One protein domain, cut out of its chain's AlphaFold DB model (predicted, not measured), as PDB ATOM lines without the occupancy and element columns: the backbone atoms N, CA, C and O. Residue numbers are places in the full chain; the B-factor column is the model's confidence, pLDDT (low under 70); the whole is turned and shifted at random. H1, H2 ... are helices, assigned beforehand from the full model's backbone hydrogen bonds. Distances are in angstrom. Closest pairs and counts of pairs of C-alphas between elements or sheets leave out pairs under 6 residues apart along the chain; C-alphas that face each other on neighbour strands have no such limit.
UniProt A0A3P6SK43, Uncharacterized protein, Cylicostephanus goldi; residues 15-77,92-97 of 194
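This is residues 15 to 77 and 92 to 97 of the 194 residues of an uncharacterized protein of Cylicostephanus goldi (UniProt A0A3P6SK43). The model has little regular structure: it is mainly winding loops, with two short helices, H1 and then H2, set among them. One loop, residues 15 to 30, leads into H1, another, residues 60 to 77, follows H2, and a separate short piece, residues 92 to 97, runs beside H2. The printed part has 69 residues, of which 20 are in the two named helices; the class is all helix, with no named strand. The whole is compact, with a radius of gyration of the C-alphas of 12.3 A and spans of 36 by 27 by 19 A.

H1, residues 31 to 39, begins at C-alpha 31 (16.643, -40.477, -35.031) and is 12.1 A long from first to last C-alpha. H2, residues 49 to 59, is 15.4 A long and ends at C-alpha 59 (17.003, -27.052, -37.963).

H1 and H2 are apart, joined by a short link of 9 residues. In both helices every O i to N i+4 pair is within hydrogen-bond range.

The C-alphas of Gly 41 and Glu 62, the two farthest apart, are 35.8 A from each other. Residues 78 to 91 are not printed; C-alphas 77 and 92 are 19.8 A apart across the cut. Residues 15 to 29 have pLDDT under 70.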
ATOM      1  N   ALA A  15      11.517 -29.686 -31.625       45.34
ATOM      2  CA  ALA A  15      11.999 -30.937 -32.184       45.34
ATOM      3  C   ALA A  15      13.488 -31.094 -31.854       45.34
ATOM      4  O   ALA A  15      14.262 -30.151 -32.013       45.34
ATOM      5  N   ASN A  16      13.863 -32.285 -31.388       58.91
ATOM      6  CA  ASN A  16      15.216 -32.618 -30.963       58.91
ATOM      7  C   ASN A  16      15.750 -33.747 -31.857       58.91
ATOM      8  O   ASN A  16      15.143 -34.818 -31.941       58.91
ATOM      9  N   LEU A  17      16.865 -33.503 -32.545       57.38
ATOM     10  CA  LEU A  17      17.460 -34.458 -33.483       57.38
ATOM     11  C   LEU A  17      18.203 -35.603 -32.783       57.38
ATOM     12  O   LEU A  17      18.444 -36.632 -33.416       57.38
ATOM     13  N   ALA A  18      18.569 -35.454 -31.506       48.75
ATOM     14  CA  ALA A  18      19.565 -36.312 -30.864       48.75
ATOM     15  C   ALA A  18      19.165 -36.949 -29.529       48.75
ATOM     16  O   ALA A  18      19.824 -37.902 -29.115       48.75
ATOM     17  N   GLN A  19      18.105 -36.497 -28.854       43.75
ATOM     18  CA  GLN A  19      17.706 -37.083 -27.572       43.75
ATOM     19  C   GLN A  19      16.556 -38.093 -27.687       43.75
ATOM     20  O   GLN A  19      15.544 -37.882 -28.354       43.75
ATOM     21  N   THR A  20      16.706 -39.203 -26.961       36.66
ATOM     22  CA  THR A  20      15.703 -40.271 -26.791       36.66
ATOM     23  C   THR A  20      14.576 -39.878 -25.819       36.66
ATOM     24  O   THR A  20      13.546 -40.540 -25.781       36.66
ATOM     25  N   TYR A  21      14.724 -38.787 -25.054       32.12
ATOM     26  CA  TYR A  21      13.772 -38.394 -24.011       32.12
ATOM     27  C   TYR A  21      13.502 -36.885 -24.014       32.12
ATOM     28  O   TYR A  21      14.103 -36.148 -23.241       32.12
ATOM     29  N   SER A  22      12.553 -36.416 -24.833       35.22
ATOM     30  CA  SER A  22      11.897 -35.132 -24.558       35.22
ATOM     31  C   SER A  22      10.712 -35.377 -23.624       35.22
ATOM     32  O   SER A  22       9.820 -36.187 -23.895       35.22
ATOM     33  N   HIS A  23      10.755 -34.727 -22.465       33.28
ATOM     34  CA  HIS A  23       9.918 -34.982 -21.300       33.28
ATOM     35  C   HIS A  23       8.509 -34.375 -21.453       33.28
ATOM     36  O   HIS A  23       8.107 -33.542 -20.650       33.28
ATOM     37  N   ARG A  24       7.739 -34.764 -22.480       33.84
ATOM     38  CA  ARG A  24       6.267 -34.619 -22.526       33.84
ATOM     39  C   ARG A  24       5.692 -35.349 -23.746       33.84
ATOM     40  O   ARG A  24       5.897 -34.937 -24.875       33.84
ATOM     41  N   ALA A  25       4.963 -36.430 -23.463       31.27
ATOM     42  CA  ALA A  25       3.956 -37.090 -24.298       31.27
ATOM     43  C   ALA A  25       4.223 -37.205 -25.823       31.27
ATOM     44  O   ALA A  25       3.930 -36.300 -26.597       31.27
ATOM     45  N   LEU A  26       4.613 -38.413 -26.257       37.00
ATOM     46  CA  LEU A  26       4.196 -39.017 -27.536       37.00
ATOM     47  C   LEU A  26       4.414 -38.181 -28.817       37.00
ATOM     48  O   LEU A  26       3.469 -37.937 -29.564       37.00
ATOM     49  N   LYS A  27       5.666 -37.840 -29.150       44.31
ATOM     50  CA  LYS A  27       6.107 -37.643 -30.547       44.31
ATOM     51  C   LYS A  27       7.544 -38.136 -30.702       44.31
ATOM     52  O   LYS A  27       8.483 -37.467 -30.292       44.31
ATOM     53  N   VAL A  28       7.712 -39.328 -31.267       52.28
ATOM     54  CA  VAL A  28       9.026 -39.884 -31.613       52.28
ATOM     55  C   VAL A  28       9.577 -39.102 -32.811       52.28
ATOM     56  O   VAL A  28       9.251 -39.412 -33.953       52.28
ATOM     57  N   SER A  29      10.322 -38.026 -32.555       57.56
ATOM     58  CA  SER A  29      10.907 -37.155 -33.590       57.56
ATOM     59  C   SER A  29      12.429 -37.263 -33.704       57.56
ATOM     60  O   SER A  29      12.993 -36.744 -34.664       57.56
ATOM     61  N   SER A  30      13.089 -37.954 -32.770       71.00
ATOM     62  CA  SER A  30      14.533 -38.179 -32.809       71.00
ATOM     63  C   SER A  30      14.902 -39.407 -33.638       71.00
ATOM     64  O   SER A  30      14.135 -40.369 -33.748       71.00
ATOM     65  N   SER A  31      16.112 -39.392 -34.199       77.62
ATOM     66  CA  SER A  31      16.643 -40.477 -35.031       77.62
ATOM     67  C   SER A  31      16.644 -41.817 -34.288       77.62
ATOM     68  O   SER A  31      16.148 -42.808 -34.817       77.62
ATOM     69  N   SER A  32      17.105 -41.836 -33.033       77.69
ATOM     70  CA  SER A  32      17.135 -43.031 -32.181       77.69
ATOM     71  C   SER A  32      15.744 -43.601 -31.925       77.69
ATOM     72  O   SER A  32      15.550 -44.811 -31.979       77.69
ATOM     73  N   GLY A  33      14.757 -42.742 -31.667       82.19
ATOM     74  CA  GLY A  33      13.397 -43.196 -31.426       82.19
ATOM     75  C   GLY A  33      12.763 -43.807 -32.680       82.19
ATOM     76  O   GLY A  33      12.161 -44.877 -32.598       82.19
ATOM     77  N   LEU A  34      12.942 -43.175 -33.847       83.31
ATOM     78  CA  LEU A  34      12.472 -43.728 -35.122       83.31
ATOM     79  C   LEU A  34      13.191 -45.032 -35.474       83.31
ATOM     80  O   LEU A  34      12.558 -45.966 -35.963       83.31
ATOM     81  N   LEU A  35      14.491 -45.119 -35.187       85.25
ATOM     82  CA  LEU A  35      15.267 -46.337 -35.382       85.25
ATOM     83  C   LEU A  35      14.758 -47.474 -34.488       85.25
ATOM     84  O   LEU A  35      14.569 -48.581 -34.978       85.25
ATOM     85  N   CYS A  36      14.477 -47.211 -33.208       87.94
ATOM     86  CA  CYS A  36      13.885 -48.205 -32.309       87.94
ATOM     87  C   CYS A  36      12.539 -48.714 -32.836       87.94
ATOM     88  O   CYS A  36      12.321 -49.922 -32.864       87.94
ATOM     89  N   LEU A  37      11.658 -47.818 -33.294       87.19
ATOM     90  CA  LEU A  37      10.382 -48.208 -33.903       87.19
ATOM     91  C   LEU A  37      10.593 -49.087 -35.144       87.19
ATOM     92  O   LEU A  37       9.973 -50.142 -35.258       87.19
ATOM     93  N   ALA A  38      11.513 -48.697 -36.032       86.06
ATOM     94  CA  ALA A  38      11.835 -49.466 -37.229       86.06
ATOM     95  C   ALA A  38      12.404 -50.859 -36.898       86.06
ATOM     96  O   ALA A  38      11.983 -51.848 -37.492       86.06
ATOM     97  N   ILE A  39      13.311 -50.960 -35.917       86.31
ATOM     98  CA  ILE A  39      13.876 -52.238 -35.443       86.31
ATOM     99  C   ILE A  39      12.782 -53.143 -34.863       86.31
ATOM    100  O   ILE A  39      12.799 -54.351 -35.089       86.31
ATOM    101  N   LEU A  40      11.818 -52.569 -34.139       92.25
ATOM    102  CA  LEU A  40      10.679 -53.295 -33.569       92.25
ATOM    103  C   LEU A  40       9.601 -53.658 -34.610       92.25
ATOM    104  O   LEU A  40       8.615 -54.302 -34.256       92.25
ATOM    105  N   GLY A  41       9.783 -53.280 -35.879       88.12
ATOM    106  CA  GLY A  41       8.857 -53.593 -36.969       88.12
ATOM    107  C   GLY A  41       7.600 -52.720 -37.002       88.12
ATOM    108  O   GLY A  41       6.598 -53.123 -37.593       88.12
ATOM    109  N   ASP A  42       7.627 -51.545 -36.368       92.38
ATOM    110  CA  ASP A  42       6.529 -50.579 -36.437       92.38
ATOM    111  C   ASP A  42       6.341 -50.062 -37.875       92.38
ATOM    112  O   ASP A  42       7.294 -49.897 -38.639       92.38
ATOM    113  N   ASN A  43       5.096 -49.781 -38.258       89.75
ATOM    114  CA  ASN A  43       4.766 -49.302 -39.605       89.75
ATOM    115  C   ASN A  43       4.874 -47.768 -39.761       89.75
ATOM    116  O   ASN A  43       4.606 -47.229 -40.839       89.75
ATOM    117  N   LEU A  44       5.242 -47.063 -38.688       88.69
ATOM    118  CA  LEU A  44       5.420 -45.618 -38.571       88.69
ATOM    119  C   LEU A  44       4.169 -44.790 -38.911       88.69
ATOM    120  O   LEU A  44       4.278 -43.585 -39.136       88.69
ATOM    121  N   GLN A  45       2.971 -45.389 -38.943       89.06
ATOM    122  CA  GLN A  45       1.725 -44.661 -39.232       89.06
ATOM    123  C   GLN A  45       1.348 -43.680 -38.116       89.06
ATOM    124  O   GLN A  45       0.737 -42.649 -38.386       89.06
ATOM    125  N   GLY A  46       1.744 -43.972 -36.873       85.62
ATOM    126  CA  GLY A  46       1.556 -43.070 -35.731       85.62
ATOM    127  C   GLY A  46       2.517 -41.876 -35.710       85.62
ATOM    128  O   GLY A  46       2.326 -40.949 -34.924       85.62
ATOM    129  N   VAL A  47       3.550 -41.869 -36.560       87.38
ATOM    130  CA  VAL A  47       4.521 -40.773 -36.629       87.38
ATOM    131  C   VAL A  47       3.947 -39.639 -37.469       87.38
ATOM    132  O   VAL A  47       3.600 -39.813 -38.638       87.38
ATOM    133  N   ASN A  48       3.914 -38.430 -36.906       87.62
ATOM    134  CA  ASN A  48       3.583 -37.231 -37.672       87.62
ATOM    135  C   ASN A  48       4.758 -36.855 -38.592       87.62
ATOM    136  O   ASN A  48       5.592 -36.018 -38.244       87.62
ATOM    137  N   ARG A  49       4.815 -37.496 -39.764       89.12
ATOM    138  CA  ARG A  49       5.894 -37.341 -40.752       89.12
ATOM    139  C   ARG A  49       6.128 -35.885 -41.134       89.12
ATOM    140  O   ARG A  49       7.265 -35.432 -41.129       89.12
ATOM    141  N   GLN A  50       5.048 -35.153 -41.412       89.12
ATOM    142  CA  GLN A  50       5.129 -33.759 -41.834       89.12
ATOM    143  C   GLN A  50       5.772 -32.884 -40.756       89.12
ATOM    144  O   GLN A  50       6.663 -32.101 -41.065       89.12
ATOM    145  N   ALA A  51       5.361 -33.038 -39.494       86.94
ATOM    146  CA  ALA A  51       5.949 -32.278 -38.397       86.94
ATOM    147  C   ALA A  51       7.443 -32.592 -38.232       86.94
ATOM    148  O   ALA A  51       8.243 -31.670 -38.122       86.94
ATOM    149  N   VAL A  52       7.823 -33.876 -38.277       87.69
ATOM    150  CA  VAL A  52       9.227 -34.302 -38.152       87.69
ATOM    151  C   VAL A  52      10.084 -33.724 -39.283       87.69
ATOM    152  O   VAL A  52      11.110 -33.103 -39.018       87.69
ATOM    153  N   LEU A  53       9.652 -33.862 -40.538       90.06
ATOM    154  CA  LEU A  53      10.395 -33.375 -41.704       90.06
ATOM    155  C   LEU A  53      10.464 -31.841 -41.762       90.06
ATOM    156  O   LEU A  53      11.518 -31.275 -42.055       90.06
ATOM    157  N   SER A  54       9.380 -31.143 -41.408       89.88
ATOM    158  CA  SER A  54       9.391 -29.683 -41.267       89.88
ATOM    159  C   SER A  54      10.391 -29.219 -40.207       89.88
ATOM    160  O   SER A  54      11.057 -28.203 -40.405       89.88
ATOM    161  N   SER A  55      10.549 -29.971 -39.116       89.00
ATOM    162  CA  SER A  55      11.577 -29.696 -38.114       89.00
ATOM    163  C   SER A  55      12.997 -29.909 -38.633       89.00
ATOM    164  O   SER A  55      13.853 -29.085 -38.322       89.00
ATOM    165  N   ILE A  56      13.245 -30.927 -39.474       91.81
ATOM    166  CA  ILE A  56      14.547 -31.095 -40.147       91.81
ATOM    167  C   ILE A  56      14.903 -29.827 -40.924       91.81
ATOM    168  O   ILE A  56      15.955 -29.233 -40.689       91.81
ATOM    169  N   ARG A  57      13.986 -29.350 -41.774       94.19
ATOM    170  CA  ARG A  57      14.204 -28.136 -42.572       94.19
ATOM    171  C   ARG A  57      14.467 -26.907 -41.700       94.19
ATOM    172  O   ARG A  57      15.350 -26.120 -42.010       94.19
ATOM    173  N   ALA A  58      13.713 -26.742 -40.613       91.44
ATOM    174  CA  ALA A  58      13.872 -25.610 -39.699       91.44
ATOM    175  C   ALA A  58      15.176 -25.661 -38.878       91.44
ATOM    176  O   ALA A  58      15.633 -24.627 -38.391       91.44
ATOM    177  N   SER A  59      15.753 -26.852 -38.702       93.69
ATOM    178  CA  SER A  59      17.003 -27.052 -37.963       93.69
ATOM    179  C   SER A  59      18.260 -26.845 -38.808       93.69
ATOM    180  O   SER A  59      19.332 -26.660 -38.233       93.69
ATOM    181  N   GLN A  60      18.151 -26.844 -40.141       96.94
ATOM    182  CA  GLN A  60      19.304 -26.642 -41.012       96.94
ATOM    183  C   GLN A  60      19.792 -25.190 -40.962       96.94
ATOM    184  O   GLN A  60      19.016 -24.242 -41.074       96.94
ATOM    185  N   ARG A  61      21.100 -25.028 -40.792       97.31
ATOM    186  CA  ARG A  61      21.796 -23.747 -40.693       97.31
ATOM    187  C   ARG A  61      22.312 -23.293 -42.052       97.31
ATOM    188  O   ARG A  61      22.471 -24.084 -42.978       97.31
ATOM    189  N   GLU A  62      22.656 -22.012 -42.132       97.12
ATOM    190  CA  GLU A  62      23.259 -21.398 -43.323       97.12
ATOM    191  C   GLU A  62      24.638 -21.982 -43.672       97.12
ATOM    192  O   GLU A  62      25.053 -21.922 -44.824       97.12
ATOM    193  N   ASP A  63      25.341 -22.576 -42.701       96.81
ATOM    194  CA  ASP A  63      26.605 -23.286 -42.939       96.81
ATOM    195  C   ASP A  63      26.407 -24.736 -43.419       96.81
ATOM    196  O   ASP A  63      27.386 -25.401 -43.745       96.81
ATOM    197  N   GLY A  64      25.159 -25.223 -43.473       97.62
ATOM    198  CA  GLY A  64      24.784 -26.575 -43.889       97.62
ATOM    199  C   GLY A  64      24.696 -27.620 -42.780       97.62
ATOM    200  O   GLY A  64      24.234 -28.731 -43.050       97.62
ATOM    201  N   SER A  65      25.093 -27.283 -41.553       97.19
ATOM    202  CA  SER A  65      24.911 -28.143 -40.379       97.19
ATOM    203  C   SER A  65      23.497 -28.038 -39.799       97.19
ATOM    204  O   SER A  65      22.654 -27.306 -40.317       97.19
ATOM    205  N   PHE A  66      23.207 -28.804 -38.746       96.50
ATOM    206  CA  PHE A  66      21.877 -28.874 -38.146       96.50
ATOM    207  C   PHE A  66      21.946 -28.615 -36.648       96.50
ATOM    208  O   PHE A  66      22.772 -29.197 -35.946       96.50
ATOM    209  N   TRP A  67      21.032 -27.783 -36.159       93.06
ATOM    210  CA  TRP A  67      20.820 -27.592 -34.733       93.06
ATOM    211  C   TRP A  67      20.306 -28.870 -34.065       93.06
ATOM    212  O   TRP A  67      19.370 -29.498 -34.553       93.06
ATOM    213  N   SER A  68      20.873 -29.211 -32.913       85.12
ATOM    214  CA  SER A  68      20.463 -30.366 -32.105       85.12
ATOM    215  C   SER A  68      19.051 -30.241 -31.524       85.12
ATOM    216  O   SER A  68      18.248 -31.167 -31.648       85.12
ATOM    217  N   GLU A  69      18.744 -29.099 -30.908       80.44
ATOM    218  CA  GLU A  69      17.484 -28.800 -30.228       80.44
ATOM    219  C   GLU A  69      17.136 -27.317 -30.390       80.44
ATOM    220  O   GLU A  69      17.524 -26.464 -29.596       80.44
ATOM    221  N   GLY A  70      16.397 -26.992 -31.448       75.94
ATOM    222  CA  GLY A  70      16.007 -25.611 -31.724       75.94
ATOM    223  C   GLY A  70      17.182 -24.680 -32.059       75.94
ATOM    224  O   GLY A  70      18.359 -25.034 -31.984       75.94
ATOM    225  N   GLN A  71      16.852 -23.465 -32.489       81.75
ATOM    226  CA  GLN A  71      17.852 -22.511 -32.970       81.75
ATOM    227  C   GLN A  71      18.783 -22.042 -31.844       81.75
ATOM    228  O   GLN A  71      18.322 -21.666 -30.770       81.75
ATOM    229  N   GLY A  72      20.091 -22.035 -32.116       83.81
ATOM    230  CA  GLY A  72      21.129 -21.599 -31.172       83.81
ATOM    231  C   GLY A  72      21.679 -22.695 -30.251       83.81
ATOM    232  O   GLY A  72      22.529 -22.397 -29.416       83.81
ATOM    233  N   SER A  73      21.218 -23.941 -30.396       87.88
ATOM    234  CA  SER A  73      21.759 -25.108 -29.680       87.88
ATOM    235  C   SER A  73      23.108 -25.576 -30.247       87.88
ATOM    236  O   SER A  73      23.709 -24.901 -31.073       87.88
ATOM    237  N   GLU A  74      23.648 -26.716 -29.811       91.38
ATOM    238  CA  GLU A  74      24.849 -27.267 -30.456       91.38
ATOM    239  C   GLU A  74      24.560 -27.722 -31.897       91.38
ATOM    240  O   GLU A  74      23.426 -28.083 -32.232       91.38
ATOM    241  N   SER A  75      25.588 -27.702 -32.747       93.75
ATOM    242  CA  SER A  75      25.488 -28.062 -34.160       93.75
ATOM    243  C   SER A  75      26.799 -28.655 -34.669       93.75
ATOM    244  O   SER A  75      27.812 -27.965 -34.709       93.75
ATOM    245  N   ASP A  76      26.773 -29.918 -35.088       96.44
ATOM    246  CA  ASP A  76      27.915 -30.652 -35.626       96.44
ATOM    247  C   ASP A  76      27.471 -31.849 -36.493       96.44
ATOM    248  O   ASP A  76      26.279 -32.083 -36.729       96.44
ATOM    249  N   MET A  77      28.448 -32.618 -36.976       97.94
ATOM    250  CA  MET A  77      28.271 -33.772 -37.861       97.94
ATOM    251  C   MET A  77      27.309 -34.848 -37.326       97.94
ATOM    252  O   MET A  77      26.703 -35.571 -38.122       97.94
ATOM    253  N   ASP A  92      11.895 -39.546 -47.367       95.25
ATOM    254  CA  ASP A  92      11.749 -38.198 -47.933       95.25
ATOM    255  C   ASP A  92      12.955 -37.308 -47.602       95.25
ATOM    256  O   ASP A  92      13.195 -36.932 -46.455       95.25
ATOM    257  N   TYR A  93      13.702 -36.945 -48.643       95.56
ATOM    258  CA  TYR A  93      14.922 -36.140 -48.577       95.56
ATOM    259  C   TYR A  93      14.725 -34.694 -49.056       95.56
ATOM    260  O   TYR A  93      15.695 -33.935 -49.111       95.56
ATOM    261  N   SER A  94      13.500 -34.302 -49.428       96.88
ATOM    262  CA  SER A  94      13.193 -32.979 -50.002       96.88
ATOM    263  C   SER A  94      13.300 -31.826 -48.991       96.88
ATOM    264  O   SER A  94      13.317 -30.654 -49.369       96.88
ATOM    265  N   TYR A  95      13.410 -32.154 -47.702       94.62
ATOM    266  CA  TYR A  95      13.500 -31.199 -46.596       94.62
ATOM    267  C   TYR A  95      14.931 -30.771 -46.257       94.62
ATOM    268  O   TYR A  95      15.103 -29.902 -45.406       94.62
ATOM    269  N   ILE A  96      15.935 -31.347 -46.926       97.38
ATOM    270  CA  ILE A  96      17.349 -31.008 -46.755       97.38
ATOM    271  C   ILE A  96      17.819 -30.157 -47.938       97.38
ATOM    272  O   ILE A  96      17.679 -30.553 -49.097       97.38
ATOM    273  N   ASP A  97      18.441 -29.017 -47.645       98.19
ATOM    274  CA  ASP A  97      19.271 -28.289 -48.599       98.19
ATOM    275  C   ASP A  97      20.613 -29.017 -48.762       98.19
ATOM    276  O   ASP A  97      21.508 -28.961 -47.910       98.19
TER     277      ASP A  97